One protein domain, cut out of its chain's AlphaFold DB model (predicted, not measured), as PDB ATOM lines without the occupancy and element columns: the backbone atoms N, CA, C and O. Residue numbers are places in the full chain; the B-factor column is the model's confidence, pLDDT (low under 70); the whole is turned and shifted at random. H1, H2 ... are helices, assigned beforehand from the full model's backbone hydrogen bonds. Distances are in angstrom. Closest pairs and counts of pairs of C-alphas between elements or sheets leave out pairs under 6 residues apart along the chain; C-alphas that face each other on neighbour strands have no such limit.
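Overview. This is residues 1 to 55 and 130 to 199 of the 233 residues of an uncharacterized protein of Trichophyton rubrum CBS 288.86 (UniProt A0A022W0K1). Four helices run side by side: H1, H2 and H3 form an up-and-down bundle, each running against the one before it in the chain, and H4 packs on H2. The class is all helix, with 125 residues printed, compact with a radius of gyration of the C-alphas of 15.8 A, spanning 51 by 36 by 23 A.

Arrangement. H1, residues 6 to 29, touches H3, residues 153 to 174, the same way at a shallow tilt of 22 degrees; the closest C-alphas, of Ala 13 and Tyr 153, are 4.6 A apart. H1 and H2, residues 33 to 53, form a hairpin, with the closest C-alphas, of Ile 26 and Ser 39, 6.6 A apart. H2 touches H4, residues 183 to 199, the same way at 30 degrees, closest at C-alphas of Asn 41 and Ala 192, 5.2 A. H2, with residues 33 to 36 alone, only just touches H3, with 3 pairs of C-alphas within 8 A. H4 is apart from H1 and H3. Every O i to N i+4 pair is within hydrogen-bond range in H2, H3 and H4, and 17 of 20 in H1.

Along the chain. H1 begins at C-alpha 6 (15.366, -22.480, -15.091) and is 35.6 A long; H2 is 30.5 A, H3 31.2 A, and H4, 24.2 A, ends at C-alpha 199 (27.897, -22.250, 0.514).

Size, cuts and confidence. Residues 56 to 129 are not printed; C-alphas 55 and 130 are 9.0 A apart. Residues 1 to 5 and 130 to 132 have pLDDT under 70.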
ATOM      1  N   MET A   1       4.530 -28.927 -12.380       48.06
ATOM      2  CA  MET A   1       5.795 -29.053 -11.629       48.06
ATOM      3  C   MET A   1       6.672 -27.843 -11.941       48.06
ATOM      4  O   MET A   1       7.211 -27.806 -13.039       48.06
ATOM      5  N   PRO A   2       6.797 -26.828 -11.063       49.19
ATOM      6  CA  PRO A   2       7.829 -25.804 -11.203       49.19
ATOM      7  C   PRO A   2       9.142 -26.426 -10.711       49.19
ATOM      8  O   PRO A   2       9.557 -26.218  -9.576       49.19
ATOM      9  N   TYR A   3       9.707 -27.330 -11.511       48.75
ATOM     10  CA  TYR A   3      10.804 -28.220 -11.121       48.75
ATOM     11  C   TYR A   3      12.135 -27.467 -11.153       48.75
ATOM     12  O   TYR A   3      12.995 -27.763 -11.961       48.75
ATOM     13  N   PHE A   4      12.266 -26.460 -10.295       54.19
ATOM     14  CA  PHE A   4      13.267 -25.404 -10.351       54.19
ATOM     15  C   PHE A   4      13.044 -24.396 -11.491       54.19
ATOM     16  O   PHE A   4      13.018 -24.722 -12.677       54.19
ATOM     17  N   GLU A   5      12.903 -23.117 -11.147       69.12
ATOM     18  CA  GLU A   5      12.907 -22.062 -12.157       69.12
ATOM     19  C   GLU A   5      14.238 -22.089 -12.912       69.12
ATOM     20  O   GLU A   5      15.290 -21.824 -12.327       69.12
ATOM     21  N   LYS A   6      14.185 -22.371 -14.221       74.69
ATOM     22  CA  LYS A   6      15.366 -22.480 -15.091       74.69
ATOM     23  C   LYS A   6      16.341 -21.315 -14.896       74.69
ATOM     24  O   LYS A   6      17.544 -21.528 -14.844       74.69
ATOM     25  N   ARG A   7      15.824 -20.096 -14.705       77.62
ATOM     26  CA  ARG A   7      16.626 -18.891 -14.444       77.62
ATOM     27  C   ARG A   7      17.407 -18.965 -13.123       77.62
ATOM     28  O   ARG A   7      18.593 -18.652 -13.107       77.62
ATOM     29  N   LYS A   8      16.770 -19.403 -12.031       80.62
ATOM     30  CA  LYS A   8      17.424 -19.562 -10.720       80.62
ATOM     31  C   LYS A   8      18.470 -20.675 -10.752       80.62
ATOM     32  O   LYS A   8      19.568 -20.487 -10.233       80.62
ATOM     33  N   LEU A   9      18.164 -21.791 -11.422       83.06
ATOM     34  CA  LEU A   9      19.132 -22.871 -11.635       83.06
ATOM     35  C   LEU A   9      20.332 -22.423 -12.445       83.06
ATOM     36  O   LEU A   9      21.452 -22.691 -12.037       83.06
ATOM     37  N   THR A  10      20.098 -21.732 -13.555       85.56
ATOM     38  CA  THR A  10      21.168 -21.248 -14.434       85.56
ATOM     39  C   THR A  10      22.104 -20.329 -13.659       85.56
ATOM     40  O   THR A  10      23.312 -20.525 -13.665       85.56
ATOM     41  N   ARG A  11      21.558 -19.380 -12.887       85.50
ATOM     42  CA  ARG A  11      22.374 -18.490 -12.053       85.50
ATOM     43  C   ARG A  11      23.173 -19.249 -10.995       85.50
ATOM     44  O   ARG A  11      24.337 -18.946 -10.755       85.50
ATOM     45  N   ARG A  12      22.569 -20.261 -10.371       85.81
ATOM     46  CA  ARG A  12      23.269 -21.116  -9.410       85.81
ATOM     47  C   ARG A  12      24.366 -21.947 -10.069       85.81
ATOM     48  O   ARG A  12      25.446 -22.059  -9.501       85.81
ATOM     49  N   ALA A  13      24.088 -22.498 -11.245       90.12
ATOM     50  CA  ALA A  13      25.037 -23.249 -12.047       90.12
ATOM     51  C   ALA A  13      26.236 -22.368 -12.411       90.12
ATOM     52  O   ALA A  13      27.364 -22.774 -12.188       90.12
ATOM     53  N   ILE A  14      26.010 -21.124 -12.837       90.06
ATOM     54  CA  ILE A  14      27.085 -20.154 -13.094       90.06
ATOM     55  C   ILE A  14      27.933 -19.924 -11.835       90.06
ATOM     56  O   ILE A  14      29.154 -20.046 -11.890       90.06
ATOM     57  N   ASN A  15      27.307 -19.674 -10.680       90.56
ATOM     58  CA  ASN A  15      28.045 -19.472  -9.430       90.56
ATOM     59  C   ASN A  15      28.891 -20.707  -9.061       90.56
ATOM     60  O   ASN A  15      30.054 -20.584  -8.688       90.56
ATOM     61  N   PHE A  16      28.325 -21.907  -9.163       91.81
ATOM     62  CA  PHE A  16      29.044 -23.152  -8.882       91.81
ATOM     63  C   PHE A  16      30.148 -23.445  -9.894       91.81
ATOM     64  O   PHE A  16      31.201 -23.941  -9.500       91.81
ATOM     65  N   LEU A  17      29.954 -23.071 -11.155       93.31
ATOM     66  CA  LEU A  17      30.965 -23.182 -12.196       93.31
ATOM     67  C   LEU A  17      32.162 -22.269 -11.916       93.31
ATOM     68  O   LEU A  17      33.299 -22.718 -12.014       93.31
ATOM     69  N   PHE A  18      31.927 -21.023 -11.495       93.12
ATOM     70  CA  PHE A  18      33.002 -20.111 -11.091       93.12
ATOM     71  C   PHE A  18      33.814 -20.681  -9.932       93.12
ATOM     72  O   PHE A  18      35.043 -20.728 -10.004       93.12
ATOM     73  N   LEU A  19      33.148 -21.206  -8.902       93.88
ATOM     74  CA  LEU A  19      33.845 -21.886  -7.812       93.88
ATOM     75  C   LEU A  19      34.638 -23.105  -8.319       93.88
ATOM     76  O   LEU A  19      35.808 -23.254  -7.972       93.88
ATOM     77  N   GLY A  20      34.028 -23.934  -9.170       93.31
ATOM     78  CA  GLY A  20      34.651 -25.119  -9.759       93.31
ATOM     79  C   GLY A  20      35.903 -24.803 -10.580       93.31
ATOM     80  O   GLY A  20      36.900 -25.502 -10.446       93.31
ATOM     81  N   PHE A  21      35.907 -23.720 -11.361       93.12
ATOM     82  CA  PHE A  21      37.088 -23.276 -12.112       93.12
ATOM     83  C   PHE A  21      38.182 -22.667 -11.237       93.12
ATOM     84  O   PHE A  21      39.359 -22.737 -11.584       93.12
ATOM     85  N   SER A  22      37.809 -22.083 -10.102       94.38
ATOM     86  CA  SER A  22      38.747 -21.388  -9.216       94.38
ATOM     87  C   SER A  22      39.528 -22.329  -8.297       94.38
ATOM     88  O   SER A  22      40.579 -21.960  -7.776       94.38
ATOM     89  N   LEU A  23      39.028 -23.547  -8.074       93.88
ATOM     90  CA  LEU A  23      39.658 -24.524  -7.185       93.88
ATOM     91  C   LEU A  23      40.942 -25.156  -7.768       93.88
ATOM     92  O   LEU A  23      41.945 -25.159  -7.052       93.88
ATOM     93  N   PRO A  24      40.986 -25.640  -9.029       92.00
ATOM     94  CA  PRO A  24      42.180 -26.274  -9.593       92.00
ATOM     95  C   PRO A  24      43.463 -25.429  -9.535       92.00
ATOM     96  O   PRO A  24      44.478 -25.955  -9.081       92.00
ATOM     97  N   PRO A  25      43.458 -24.119  -9.860       90.69
ATOM     98  CA  PRO A  25      44.659 -23.289  -9.724       90.69
ATOM     99  C   PRO A  25      45.218 -23.261  -8.296       90.69
ATOM    100  O   PRO A  25      46.431 -23.245  -8.093       90.69
ATOM    101  N   ILE A  26      44.343 -23.294  -7.287       90.06
ATOM    102  CA  ILE A  26      44.756 -23.335  -5.880       90.06
ATOM    103  C   ILE A  26      45.367 -24.692  -5.530       90.06
ATOM    104  O   ILE A  26      46.329 -24.750  -4.757       90.06
ATOM    105  N   LEU A  27      44.833 -25.777  -6.097       85.25
ATOM    106  CA  LEU A  27      45.416 -27.108  -5.952       85.25
ATOM    107  C   LEU A  27      46.821 -27.144  -6.558       85.25
ATOM    108  O   LEU A  27      47.739 -27.631  -5.909       85.25
ATOM    109  N   ASP A  28      47.032 -26.586  -7.743       82.81
ATOM    110  CA  ASP A  28      48.326 -26.689  -8.425       82.81
ATOM    111  C   ASP A  28      49.412 -25.792  -7.820       82.81
ATOM    112  O   ASP A  28      50.562 -26.215  -7.695       82.81
ATOM    113  N   VAL A  29      49.065 -24.575  -7.392       80.75
ATOM    114  CA  VAL A  29      50.050 -23.579  -6.926       80.75
ATOM    115  C   VAL A  29      50.484 -23.800  -5.473       80.75
ATOM    116  O   VAL A  29      51.591 -23.424  -5.087       80.75
ATOM    117  N   SER A  30      49.638 -24.407  -4.638       79.94
ATOM    118  CA  SER A  30      49.928 -24.548  -3.208       79.94
ATOM    119  C   SER A  30      50.867 -25.725  -2.907       79.94
ATOM    120  O   SER A  30      50.529 -26.904  -3.047       79.94
ATOM    121  N   SER A  31      52.076 -25.393  -2.453       79.31
ATOM    122  CA  SER A  31      53.114 -26.382  -2.139       79.31
ATOM    123  C   SER A  31      53.003 -26.938  -0.712       79.31
ATOM    124  O   SER A  31      53.339 -28.096  -0.466       79.31
ATOM    125  N   GLY A  32      52.484 -26.139   0.229       87.38
ATOM    126  CA  GLY A  32      52.330 -26.513   1.635       87.38
ATOM    127  C   GLY A  32      50.887 -26.458   2.140       87.38
ATOM    128  O   GLY A  32      50.082 -25.639   1.697       87.38
ATOM    129  N   LEU A  33      50.576 -27.274   3.153       90.81
ATOM    130  CA  LEU A  33      49.243 -27.349   3.770       90.81
ATOM    131  C   LEU A  33      48.744 -25.989   4.290       90.81
ATOM    132  O   LEU A  33      47.582 -25.634   4.094       90.81
ATOM    133  N   SER A  34      49.622 -25.197   4.923       90.62
ATOM    134  CA  SER A  34      49.230 -23.876   5.437       90.62
ATOM    135  C   SER A  34      48.890 -22.901   4.317       90.62
ATOM    136  O   SER A  34      48.002 -22.074   4.509       90.62
ATOM    137  N   GLU A  35      49.635 -22.934   3.214       92.00
ATOM    138  CA  GLU A  35      49.407 -22.050   2.071       92.00
ATOM    139  C   GLU A  35      48.098 -22.434   1.398       92.00
ATOM    140  O   GLU A  35      47.234 -21.576   1.251       92.00
ATOM    141  N   TYR A  36      47.912 -23.734   1.144       93.31
ATOM    142  CA  TYR A  36      46.696 -24.291   0.568       93.31
ATOM    143  C   TYR A  36      45.438 -23.885   1.341       93.31
ATOM    144  O   TYR A  36      44.485 -23.366   0.760       93.31
ATOM    145  N   LEU A  37      45.428 -24.059   2.668       93.88
ATOM    146  CA  LEU A  37      44.261 -23.688   3.469       93.88
ATOM    147  C   LEU A  37      44.028 -22.176   3.503       93.88
ATOM    148  O   LEU A  37      42.875 -21.747   3.577       93.88
ATOM    149  N   LYS A  38      45.083 -21.354   3.460       93.56
ATOM    150  CA  LYS A  38      44.943 -19.891   3.407       93.56
ATOM    151  C   LYS A  38      44.344 -19.445   2.076       93.56
ATOM    152  O   LYS A  38      43.385 -18.680   2.097       93.56
ATOM    153  N   SER A  39      44.850 -19.954   0.953       94.44
ATOM    154  CA  SER A  39      44.306 -19.659  -0.378       94.44
ATOM    155  C   SER A  39      42.881 -20.184  -0.538       94.44
ATOM    156  O   SER A  39      42.023 -19.458  -1.029       94.44
ATOM    157  N   LEU A  40      42.581 -21.388  -0.039       93.88
ATOM    158  CA  LEU A  40      41.225 -21.939  -0.068       93.88
ATOM    159  C   LEU A  40      40.247 -21.080   0.749       93.88
ATOM    160  O   LEU A  40      39.153 -20.774   0.287       93.88
ATOM    161  N   ASN A  41      40.642 -20.641   1.949       94.31
ATOM    162  CA  ASN A  41      39.821 -19.725   2.745       94.31
ATOM    163  C   ASN A  41      39.619 -18.372   2.050       94.31
ATOM    164  O   ASN A  41      38.518 -17.826   2.128       94.31
ATOM    165  N   ALA A  42      40.656 -17.832   1.399       94.69
ATOM    166  CA  ALA A  42      40.570 -16.580   0.651       94.69
ATOM    167  C   ALA A  42      39.592 -16.702  -0.526       94.69
ATOM    168  O   ALA A  42      38.677 -15.891  -0.628       94.69
ATOM    169  N   LEU A  43      39.692 -17.771  -1.323       95.12
ATOM    170  CA  LEU A  43      38.748 -18.052  -2.407       95.12
ATOM    171  C   LEU A  43      37.310 -18.177  -1.900       95.12
ATOM    172  O   LEU A  43      36.399 -17.562  -2.443       95.12
ATOM    173  N   LEU A  44      37.084 -18.965  -0.846       94.00
ATOM    174  CA  LEU A  44      35.738 -19.145  -0.299       94.00
ATOM    175  C   LEU A  44      35.172 -17.836   0.273       94.00
ATOM    176  O   LEU A  44      33.959 -17.645   0.280       94.00
ATOM    177  N   LEU A  45      36.028 -16.933   0.762       93.62
ATOM    178  CA  LEU A  45      35.623 -15.598   1.199       93.62
ATOM    179  C   LEU A  45      35.241 -14.703   0.012       93.62
ATOM    180  O   LEU A  45      34.200 -14.050   0.071       93.62
ATOM    181  N   GLU A  46      36.044 -14.699  -1.051       93.81
ATOM    182  CA  GLU A  46      35.731 -13.995  -2.299       93.81
ATOM    183  C   GLU A  46      34.415 -14.499  -2.893       93.81
ATOM    184  O   GLU A  46      33.546 -13.702  -3.234       93.81
ATOM    185  N   PHE A  47      34.209 -15.816  -2.905       92.56
ATOM    186  CA  PHE A  47      32.976 -16.417  -3.391       92.56
ATOM    187  C   PHE A  47      31.749 -16.045  -2.548       92.56
ATOM    188  O   PHE A  47      30.691 -15.754  -3.101       92.56
ATOM    189  N   GLU A  48      31.866 -16.002  -1.216       90.81
ATOM    190  CA  GLU A  48      30.776 -15.505  -0.364       90.81
ATOM    191  C   GLU A  48      30.448 -14.033  -0.659       90.81
ATOM    192  O   GLU A  48      29.270 -13.673  -0.692       90.81
ATOM    193  N   SER A  49      31.462 -13.191  -0.884       89.56
ATOM    194  CA  SER A  49      31.272 -11.787  -1.274       89.56
ATOM    195  C   SER A  49      30.565 -11.681  -2.626       89.56
ATOM    196  O   SER A  49      29.559 -10.980  -2.747       89.56
ATOM    197  N   PHE A  50      31.027 -12.453  -3.610       89.00
ATOM    198  CA  PHE A  50      30.427 -12.530  -4.935       89.00
ATOM    199  C   PHE A  50      28.955 -12.940  -4.858       89.00
ATOM    200  O   PHE A  50      28.097 -12.273  -5.427       89.00
ATOM    201  N   GLN A  51      28.616 -13.969  -4.078       86.75
ATOM    202  CA  GLN A  51      27.227 -14.404  -3.908       86.75
ATOM    203  C   GLN A  51      26.331 -13.359  -3.224       86.75
ATOM    204  O   GLN A  51      25.131 -13.319  -3.501       86.75
ATOM    205  N   GLN A  52      26.871 -12.520  -2.334       84.19
ATOM    206  CA  GLN A  52      26.099 -11.445  -1.697       84.19
ATOM    207  C   GLN A  52      25.708 -10.360  -2.703       84.19
ATOM    208  O   GLN A  52      24.568  -9.886  -2.689       84.19
ATOM    209  N   ILE A  53      26.635 -10.000  -3.590       82.69
ATOM    210  CA  ILE A  53      26.414  -9.028  -4.664       82.69
ATOM    211  C   ILE A  53      25.502  -9.652  -5.735       82.69
ATOM    212  O   ILE A  53      24.490  -9.066  -6.120       82.69
ATOM    213  N   HIS A  54      25.783 -10.899  -6.121       78.75
ATOM    214  CA  HIS A  54      25.119 -11.651  -7.188       78.75
ATOM    215  C   HIS A  54      24.158 -12.730  -6.651       78.75
ATOM    216  O   HIS A  54      24.235 -13.909  -7.005       78.75
ATOM    217  N   SER A  55      23.209 -12.318  -5.806       70.38
ATOM    218  CA  SER A  55      22.276 -13.216  -5.098       70.38
ATOM    219  C   SER A  55      21.437 -14.123  -6.018       70.38
ATOM    220  O   SER A  55      20.619 -13.631  -6.787       70.38
ATOM    221  N   SER A 130      23.312 -11.616 -15.025       54.75
ATOM    222  CA  SER A 130      23.999 -12.218 -13.879       54.75
ATOM    223  C   SER A 130      25.494 -12.509 -14.085       54.75
ATOM    224  O   SER A 130      26.112 -13.031 -13.161       54.75
ATOM    225  N   GLN A 131      26.052 -12.256 -15.275       63.16
ATOM    226  CA  GLN A 131      27.475 -12.475 -15.588       63.16
ATOM    227  C   GLN A 131      28.309 -11.190 -15.576       63.16
ATOM    228  O   GLN A 131      29.526 -11.278 -15.423       63.16
ATOM    229  N   ASP A 132      27.683 -10.021 -15.722       67.00
ATOM    230  CA  ASP A 132      28.416  -8.760 -15.767       67.00
ATOM    231  C   ASP A 132      28.854  -8.350 -14.358       67.00
ATOM    232  O   ASP A 132      28.041  -8.018 -13.489       67.00
ATOM    233  N   LEU A 133      30.168  -8.388 -14.139       78.19
ATOM    234  CA  LEU A 133      30.804  -7.816 -12.959       78.19
ATOM    235  C   LEU A 133      30.482  -6.323 -12.871       78.19
ATOM    236  O   LEU A 133      30.462  -5.608 -13.877       78.19
ATOM    237  N   LEU A 134      30.263  -5.835 -11.652       78.44
ATOM    238  CA  LEU A 134      30.099  -4.404 -11.442       78.44
ATOM    239  C   LEU A 134      31.423  -3.676 -11.751       78.44
ATOM    240  O   LEU A 134      32.501  -4.234 -11.538       78.44
ATOM    241  N   PRO A 135      31.387  -2.413 -12.217       73.19
ATOM    242  CA  PRO A 135      32.609  -1.651 -12.454       73.19
ATOM    243  C   PRO A 135      33.501  -1.598 -11.199       73.19
ATOM    244  O   PRO A 135      33.078  -1.084 -10.163       73.19
ATOM    245  N   GLY A 136      34.730  -2.118 -11.300       73.44
ATOM    246  CA  GLY A 136      35.701  -2.191 -10.196       73.44
ATOM    247  C   GLY A 136      35.604  -3.441  -9.308       73.44
ATOM    248  O   GLY A 136      36.285  -3.507  -8.286       73.44
ATOM    249  N   GLU A 137      34.764  -4.416  -9.660       83.06
ATOM    250  CA  GLU A 137      34.703  -5.721  -9.001       83.06
ATOM    251  C   GLU A 137      35.851  -6.615  -9.506       83.06
ATOM    252  O   GLU A 137      35.804  -7.143 -10.614       83.06
ATOM    253  N   GLU A 138      36.899  -6.765  -8.691       85.62
ATOM    254  CA  GLU A 138      38.069  -7.599  -8.986       85.62
ATOM    255  C   GLU A 138      38.278  -8.639  -7.879       85.62
ATOM    256  O   GLU A 138      38.201  -8.329  -6.688       85.62
ATOM    257  N   TYR A 139      38.567  -9.877  -8.279       90.50
ATOM    258  CA  TYR A 139      38.841 -10.999  -7.383       90.50
ATOM    259  C   TYR A 139      40.240 -11.551  -7.646       90.50
ATOM    260  O   TYR A 139      40.694 -11.575  -8.790       90.50
ATOM    261  N   THR A 140      40.938 -11.988  -6.595       92.19
ATOM    262  CA  THR A 140      42.305 -12.514  -6.732       92.19
ATOM    263  C   THR A 140      42.299 -14.000  -7.071       92.19
ATOM    264  O   THR A 140      43.091 -14.449  -7.896       92.19
ATOM    265  N   PHE A 141      41.423 -14.771  -6.425       91.94
ATOM    266  CA  PHE A 141      41.351 -16.223  -6.568       91.94
ATOM    267  C   PHE A 141      40.096 -16.678  -7.313       91.94
ATOM    268  O   PHE A 141      40.136 -17.708  -7.984       91.94
ATOM    269  N   LEU A 142      38.985 -15.948  -7.193       93.62
ATOM    270  CA  LEU A 142      37.734 -16.286  -7.859       93.62
ATOM    271  C   LEU A 142      37.789 -15.930  -9.350       93.62
ATOM    272  O   LEU A 142      37.896 -14.767  -9.731       93.62
ATOM    273  N   LEU A 143      37.659 -16.946 -10.196       92.06
ATOM    274  CA  LEU A 143      37.591 -16.819 -11.643       92.06
ATOM    275  C   LEU A 143      36.141 -16.660 -12.104       92.06
ATOM    276  O   LEU A 143      35.283 -17.490 -11.803       92.06
ATOM    277  N   THR A 144      35.892 -15.623 -12.900       90.75
ATOM    278  CA  THR A 144      34.567 -15.265 -13.431       90.75
ATOM    279  C   THR A 144      34.595 -15.122 -14.962       90.75
ATOM    280  O   THR A 144      34.349 -14.043 -15.502       90.75
ATOM    281  N   PRO A 145      34.942 -16.191 -15.709       88.19
ATOM    282  CA  PRO A 145      34.970 -16.129 -17.167       88.19
ATOM    283  C   PRO A 145      33.564 -15.915 -17.743       88.19
ATOM    284  O   PRO A 145      32.581 -16.464 -17.243       88.19
ATOM    285  N   SER A 146      33.469 -15.169 -18.845       85.00
ATOM    286  CA  SER A 146      32.225 -15.079 -19.610       85.00
ATOM    287  C   SER A 146      31.923 -16.418 -20.290       85.00
ATOM    288  O   SER A 146      32.818 -17.085 -20.814       85.00
ATOM    289  N   LEU A 147      30.653 -16.832 -20.268       82.75
ATOM    290  CA  LEU A 147      30.234 -18.118 -20.826       82.75
ATOM    291  C   LEU A 147      29.451 -17.905 -22.124       82.75
ATOM    292  O   LEU A 147      28.590 -17.026 -22.174       82.75
ATOM    293  N   PRO A 148      29.682 -18.732 -23.159       84.38
ATOM    294  CA  PRO A 148      28.938 -18.643 -24.412       84.38
ATOM    295  C   PRO A 148      27.518 -19.230 -24.325       84.38
ATOM    296  O   PRO A 148      26.750 -19.097 -25.276       84.38
ATOM    297  N   PHE A 149      27.172 -19.905 -23.224       87.44
ATOM    298  CA  PHE A 149      25.870 -20.534 -23.002       87.44
ATOM    299  C   PHE A 149      25.526 -20.637 -21.510       87.44
ATOM    300  O   PHE A 149      26.395 -20.526 -20.642       87.44
ATOM    301  N   ASP A 150      24.248 -20.904 -21.238       86.88
ATOM    302  CA  ASP A 150      23.719 -21.190 -19.906       86.88
ATOM    303  C   ASP A 150      24.084 -22.621 -19.482       86.88
ATOM    304  O   ASP A 150      23.649 -23.573 -20.141       86.88
ATOM    305  N   PRO A 151      24.863 -22.813 -18.404       89.75
ATOM    306  CA  PRO A 151      25.259 -24.147 -17.984       89.75
ATOM    307  C   PRO A 151      24.096 -24.913 -17.335       89.75
ATOM    308  O   PRO A 151      23.260 -24.337 -16.632       89.75
ATOM    309  N   ASP A 152      24.071 -26.232 -17.537       90.69
ATOM    310  CA  ASP A 152      23.103 -27.110 -16.878       90.69
ATOM    311  C   ASP A 152      23.470 -27.319 -15.404       90.69
ATOM    312  O   ASP A 152      24.587 -27.707 -15.068       90.69
ATOM    313  N   TYR A 153      22.520 -27.076 -14.505       89.19
ATOM    314  CA  TYR A 153      22.777 -27.134 -13.069       89.19
ATOM    315  C   TYR A 153      23.200 -28.515 -12.562       89.19
ATOM    316  O   TYR A 153      24.072 -28.583 -11.697       89.19
ATOM    317  N   PHE A 154      22.589 -29.596 -13.049       90.19
ATOM    318  CA  PHE A 154      22.871 -30.931 -12.523       90.19
ATOM    319  C   PHE A 154      24.263 -31.393 -12.943       90.19
ATOM    320  O   PHE A 154      25.000 -31.917 -12.110       90.19
ATOM    321  N   GLU A 155      24.642 -31.112 -14.190       93.31
ATOM    322  CA  GLU A 155      25.985 -31.387 -14.703       93.31
ATOM    323  C   GLU A 155      27.050 -30.585 -13.938       93.31
ATOM    324  O   GLU A 155      28.044 -31.135 -13.457       93.31
ATOM    325  N   ILE A 156      26.819 -29.281 -13.740       94.06
ATOM    326  CA  ILE A 156      27.746 -28.438 -12.975       94.06
ATOM    327  C   ILE A 156      27.839 -28.882 -11.517       94.06
ATOM    328  O   ILE A 156      28.912 -28.852 -10.921       94.06
ATOM    329  N   PHE A 157      26.730 -29.291 -10.908       91.50
ATOM    330  CA  PHE A 157      26.761 -29.745  -9.528       91.50
ATOM    331  C   PHE A 157      27.531 -31.065  -9.371       91.50
ATOM    332  O   PHE A 157      28.315 -31.191  -8.429       91.50
ATOM    333  N   ALA A 158      27.343 -32.017 -10.289       93.06
ATOM    334  CA  ALA A 158      28.087 -33.275 -10.294       93.06
ATOM    335  C   ALA A 158      29.595 -33.025 -10.446       93.06
ATOM    336  O   ALA A 158      30.375 -33.432  -9.589       93.06
ATOM    337  N   THR A 159      29.985 -32.247 -11.457       94.62
ATOM    338  CA  THR A 159      31.396 -31.898 -11.697       94.62
ATOM    339  C   THR A 159      32.010 -31.094 -10.549       94.62
ATOM    340  O   THR A 159      33.163 -31.316 -10.188       94.62
ATOM    341  N   LEU A 160      31.250 -30.203  -9.901       93.88
ATOM    342  CA  LEU A 160      31.707 -29.523  -8.689       93.88
ATOM    343  C   LEU A 160      31.994 -30.525  -7.565       93.88
ATOM    344  O   LEU A 160      32.998 -30.374  -6.877       93.88
ATOM    345  N   CYS A 161      31.152 -31.545  -7.368       93.62
ATOM    346  CA  CYS A 161      31.409 -32.577  -6.361       93.62
ATOM    347  C   CYS A 161      32.720 -33.324  -6.632       93.62
ATOM    348  O   CYS A 161      33.487 -33.518  -5.690       93.62
ATOM    349  N   ASP A 162      33.013 -33.666  -7.889       94.81
ATOM    350  CA  ASP A 162      34.281 -34.301  -8.272       94.81
ATOM    351  C   ASP A 162      35.483 -33.398  -7.945       94.81
ATOM    352  O   ASP A 162      36.421 -33.820  -7.270       94.81
ATOM    353  N   VAL A 163      35.407 -32.108  -8.291       94.50
ATOM    354  CA  VAL A 163      36.458 -31.130  -7.954       94.50
ATOM    355  C   VAL A 163      36.634 -30.983  -6.435       94.50
ATOM    356  O   VAL A 163      37.754 -30.822  -5.944       94.50
ATOM    357  N   LEU A 164      35.555 -31.049  -5.649       92.94
ATOM    358  CA  LEU A 164      35.650 -31.024  -4.186       92.94
ATOM    359  C   LEU A 164      36.293 -32.293  -3.626       92.94
ATOM    360  O   LEU A 164      37.069 -32.199  -2.673       92.94
ATOM    361  N   ILE A 165      36.001 -33.459  -4.203       93.81
ATOM    362  CA  ILE A 165      36.666 -34.715  -3.844       93.81
ATOM    363  C   ILE A 165      38.174 -34.584  -4.081       93.81
ATOM    364  O   ILE A 165      38.955 -34.929  -3.189       93.81
ATOM    365  N   ASP A 166      38.588 -34.003  -5.205       93.31
ATOM    366  CA  ASP A 166      40.000 -33.736  -5.491       93.31
ATOM    367  C   ASP A 166      40.616 -32.745  -4.493       93.31
ATOM    368  O   ASP A 166      41.741 -32.949  -4.028       93.31
ATOM    369  N   CYS A 167      39.868 -31.720  -4.068       92.25
ATOM    370  CA  CYS A 167      40.321 -30.777  -3.041       92.25
ATOM    371  C   CYS A 167      40.601 -31.458  -1.696       92.25
ATOM    372  O   CYS A 167      41.668 -31.265  -1.105       92.25
ATOM    373  N   TYR A 168      39.670 -32.282  -1.210       92.88
ATOM    374  CA  TYR A 168      39.867 -33.021   0.038       92.88
ATOM    375  C   TYR A 168      40.955 -34.090  -0.095       92.88
ATOM    376  O   TYR A 168      41.754 -34.260   0.826       92.88
ATOM    377  N   SER A 169      41.050 -34.758  -1.245       93.44
ATOM    378  CA  SER A 169      42.107 -35.740  -1.518       93.44
ATOM    379  C   SER A 169      43.488 -35.085  -1.510       93.44
ATOM    380  O   SER A 169      44.421 -35.590  -0.877       93.44
ATOM    381  N   ARG A 170      43.614 -33.901  -2.124       91.06
ATOM    382  CA  ARG A 170      44.839 -33.099  -2.074       91.06
ATOM    383  C   ARG A 170      45.168 -32.675  -0.648       91.06
ATOM    384  O   ARG A 170      46.321 -32.810  -0.243       91.06
ATOM    385  N   LEU A 171      44.185 -32.233   0.137       90.94
ATOM    386  CA  LEU A 171      44.397 -31.888   1.542       90.94
ATOM    387  C   LEU A 171      44.986 -33.068   2.320       90.94
ATOM    388  O   LEU A 171      45.998 -32.897   2.997       90.94
ATOM    389  N   VAL A 172      44.412 -34.263   2.172       91.00
ATOM    390  CA  VAL A 172      44.928 -35.484   2.812       91.00
ATOM    391  C   VAL A 172      46.359 -35.780   2.361       91.00
ATOM    392  O   VAL A 172      47.203 -36.073   3.201       91.00
ATOM    393  N   SER A 173      46.675 -35.622   1.072       90.25
ATOM    394  CA  SER A 173      48.042 -35.836   0.565       90.25
ATOM    395  C   SER A 173      49.075 -34.847   1.133       90.25
ATOM    396  O   SER A 173      50.242 -35.199   1.297       90.25
ATOM    397  N   LEU A 174      48.650 -33.624   1.476       89.75
ATOM    398  CA  LEU A 174      49.499 -32.606   2.100       89.75
ATOM    399  C   LEU A 174      49.700 -32.849   3.606       89.75
ATOM    400  O   LEU A 174      50.651 -32.327   4.193       89.75
ATOM    401  N   VAL A 175      48.841 -33.654   4.241       89.50
ATOM    402  CA  VAL A 175      49.014 -34.126   5.623       89.50
ATOM    403  C   VAL A 175      49.918 -35.362   5.607       89.50
ATOM    404  O   VAL A 175      49.495 -36.493   5.820       89.50
ATOM    405  N   SER A 176      51.204 -35.145   5.339       84.56
ATOM    406  CA  SER A 176      52.206 -36.219   5.291       84.56
ATOM    407  C   SER A 176      52.661 -36.694   6.676       84.56
ATOM    408  O   SER A 176      53.177 -37.805   6.815       84.56
ATOM    409  N   HIS A 177      52.478 -35.870   7.716       84.50
ATOM    410  CA  HIS A 177      52.862 -36.211   9.082       84.50
ATOM    411  C   HIS A 177      51.896 -35.633  10.132       84.50
ATOM    412  O   HIS A 177      51.451 -34.492   9.979       84.50
ATOM    413  N   PRO A 178      51.625 -36.349  11.246       84.94
ATOM    414  CA  PRO A 178      50.711 -35.883  12.296       84.94
ATOM    415  C   PRO A 178      51.132 -34.566  12.958       84.94
ATOM    416  O   PRO A 178      50.294 -33.843  13.489       84.94
ATOM    417  N   SER A 179      52.420 -34.219  12.913       85.38
ATOM    418  CA  SER A 179      52.946 -32.962  13.462       85.38
ATOM    419  C   SER A 179      52.398 -31.710  12.764       85.38
ATOM    420  O   SER A 179      52.424 -30.625  13.345       85.38
ATOM    421  N   LEU A 180      51.879 -31.845  11.539       84.62
ATOM    422  CA  LEU A 180      51.246 -30.755  10.795       84.62
ATOM    423  C   LEU A 180      49.832 -30.437  11.309       84.62
ATOM    424  O   LEU A 180      49.343 -29.323  11.114       84.62
ATOM    425  N   CYS A 181      49.192 -31.381  12.006       86.81
ATOM    426  CA  CYS A 181      47.865 -31.236  12.604       86.81
ATOM    427  C   CYS A 181      47.929 -30.471  13.935       86.81
ATOM    428  O   CYS A 181      47.568 -30.979  14.994       86.81
ATOM    429  N   ASN A 182      48.412 -29.232  13.885       91.12
ATOM    430  CA  ASN A 182      48.391 -28.324  15.029       91.12
ATOM    431  C   ASN A 182      47.065 -27.543  15.110       91.12
ATOM    432  O   ASN A 182      46.271 -27.530  14.166       91.12
ATOM    433  N   ALA A 183      46.836 -26.861  16.237       92.56
ATOM    434  CA  ALA A 183      45.612 -26.094  16.472       92.56
ATOM    435  C   ALA A 183      45.352 -25.031  15.387       92.56
ATOM    436  O   ALA A 183      44.235 -24.928  14.890       92.56
ATOM    437  N   ALA A 184      46.385 -24.304  14.947       91.81
ATOM    438  CA  ALA A 184      46.247 -23.273  13.917       91.81
ATOM    439  C   ALA A 184      45.801 -23.853  12.563       91.81
ATOM    440  O   ALA A 184      44.958 -23.274  11.878       91.81
ATOM    441  N   MET A 185      46.331 -25.018  12.183       92.50
ATOM    442  CA  MET A 185      45.921 -25.721  10.970       92.50
ATOM    443  C   MET A 185      44.491 -26.254  11.086       92.50
ATOM    444  O   MET A 185      43.699 -26.110  10.155       92.50
ATOM    445  N   GLY A 186      44.146 -26.814  12.249       92.31
ATOM    446  CA  GLY A 186      42.791 -27.271  12.554       92.31
ATOM    447  C   GLY A 186      41.764 -26.143  12.459       92.31
ATOM    448  O   GLY A 186      40.690 -26.333  11.889       92.31
ATOM    449  N   GLU A 187      42.102 -24.943  12.932       94.75
ATOM    450  CA  GLU A 187      41.252 -23.757  12.799       94.75
ATOM    451  C   GLU A 187      41.078 -23.312  11.342       94.75
ATOM    452  O   GLU A 187      39.957 -23.013  10.925       94.75
ATOM    453  N   LEU A 188      42.161 -23.274  10.556       94.25
ATOM    454  CA  LEU A 188      42.100 -22.923   9.133       94.25
ATOM    455  C   LEU A 188      41.241 -23.917   8.345       94.25
ATOM    456  O   LEU A 188      40.421 -23.500   7.523       94.25
ATOM    457  N   PHE A 189      41.396 -25.211   8.627       94.62
ATOM    458  CA  PHE A 189      40.592 -26.264   8.018       94.62
ATOM    459  C   PHE A 189      39.122 -26.117   8.397       94.62
ATOM    460  O   PHE A 189      38.270 -26.016   7.520       94.62
ATOM    461  N   THR A 190      38.830 -26.020   9.696       95.06
ATOM    462  CA  THR A 190      37.456 -25.914  10.204       95.06
ATOM    463  C   THR A 190      36.736 -24.701   9.613       95.06
ATOM    464  O   THR A 190      35.556 -24.789   9.280       95.06
ATOM    465  N   LYS A 191      37.438 -23.572   9.429       94.88
ATOM    466  CA  LYS A 191      36.893 -22.378   8.763       94.88
ATOM    467  C   LYS A 191      36.573 -22.620   7.286       94.88
ATOM    468  O   LYS A 191      35.472 -22.268   6.859       94.88
ATOM    469  N   ALA A 192      37.492 -23.223   6.530       93.75
ATOM    470  CA  ALA A 192      37.270 -23.529   5.115       93.75
ATOM    471  C   ALA A 192      36.100 -24.505   4.938       93.75
ATOM    472  O   ALA A 192      35.170 -24.255   4.176       93.75
ATOM    473  N   ASP A 193      36.106 -25.580   5.714       93.12
ATOM    474  CA  ASP A 193      35.112 -26.646   5.691       93.12
ATOM    475  C   ASP A 193      33.716 -26.142   6.122       93.12
ATOM    476  O   ASP A 193      32.699 -26.437   5.487       93.12
ATOM    477  N   ALA A 194      33.641 -25.269   7.134       93.94
ATOM    478  CA  ALA A 194      32.392 -24.603   7.505       93.94
ATOM    479  C   ALA A 194      31.838 -23.707   6.383       93.94
ATOM    480  O   ALA A 194      30.628 -23.720   6.137       93.94
ATOM    481  N   LYS A 195      32.700 -22.955   5.685       92.00
ATOM    482  CA  LYS A 195      32.299 -22.138   4.527       92.00
ATOM    483  C   LYS A 195      31.804 -23.011   3.382       92.00
ATOM    484  O   LYS A 195      30.732 -22.742   2.850       92.00
ATOM    485  N   LEU A 196      32.518 -24.088   3.058       91.50
ATOM    486  CA  LEU A 196      32.131 -25.007   1.993       91.50
ATOM    487  C   LEU A 196      30.759 -25.636   2.258       91.50
ATOM    488  O   LEU A 196      29.879 -25.605   1.396       91.50
ATOM    489  N   ARG A 197      30.536 -26.128   3.484       90.00
ATOM    490  CA  ARG A 197      29.224 -26.633   3.909       90.00
ATOM    491  C   ARG A 197      28.135 -25.586   3.753       90.00
ATOM    492  O   ARG A 197      27.078 -25.882   3.211       90.00
ATOM    493  N   LYS A 198      28.380 -24.364   4.216       89.88
ATOM    494  CA  LYS A 198      27.388 -23.287   4.169       89.88
ATOM    495  C   LYS A 198      27.024 -22.901   2.735       89.88
ATOM    496  O   LYS A 198      25.847 -22.735   2.430       89.88
ATOM    497  N   VAL A 199      28.031 -22.746   1.886       84.19
ATOM    498  CA  VAL A 199      27.897 -22.250   0.514       84.19
ATOM    499  C   VAL A 199      27.267 -23.295  -0.409       84.19
ATOM    500  O   VAL A 199      26.453 -22.949  -1.265       84.19
TER     501      VAL A 199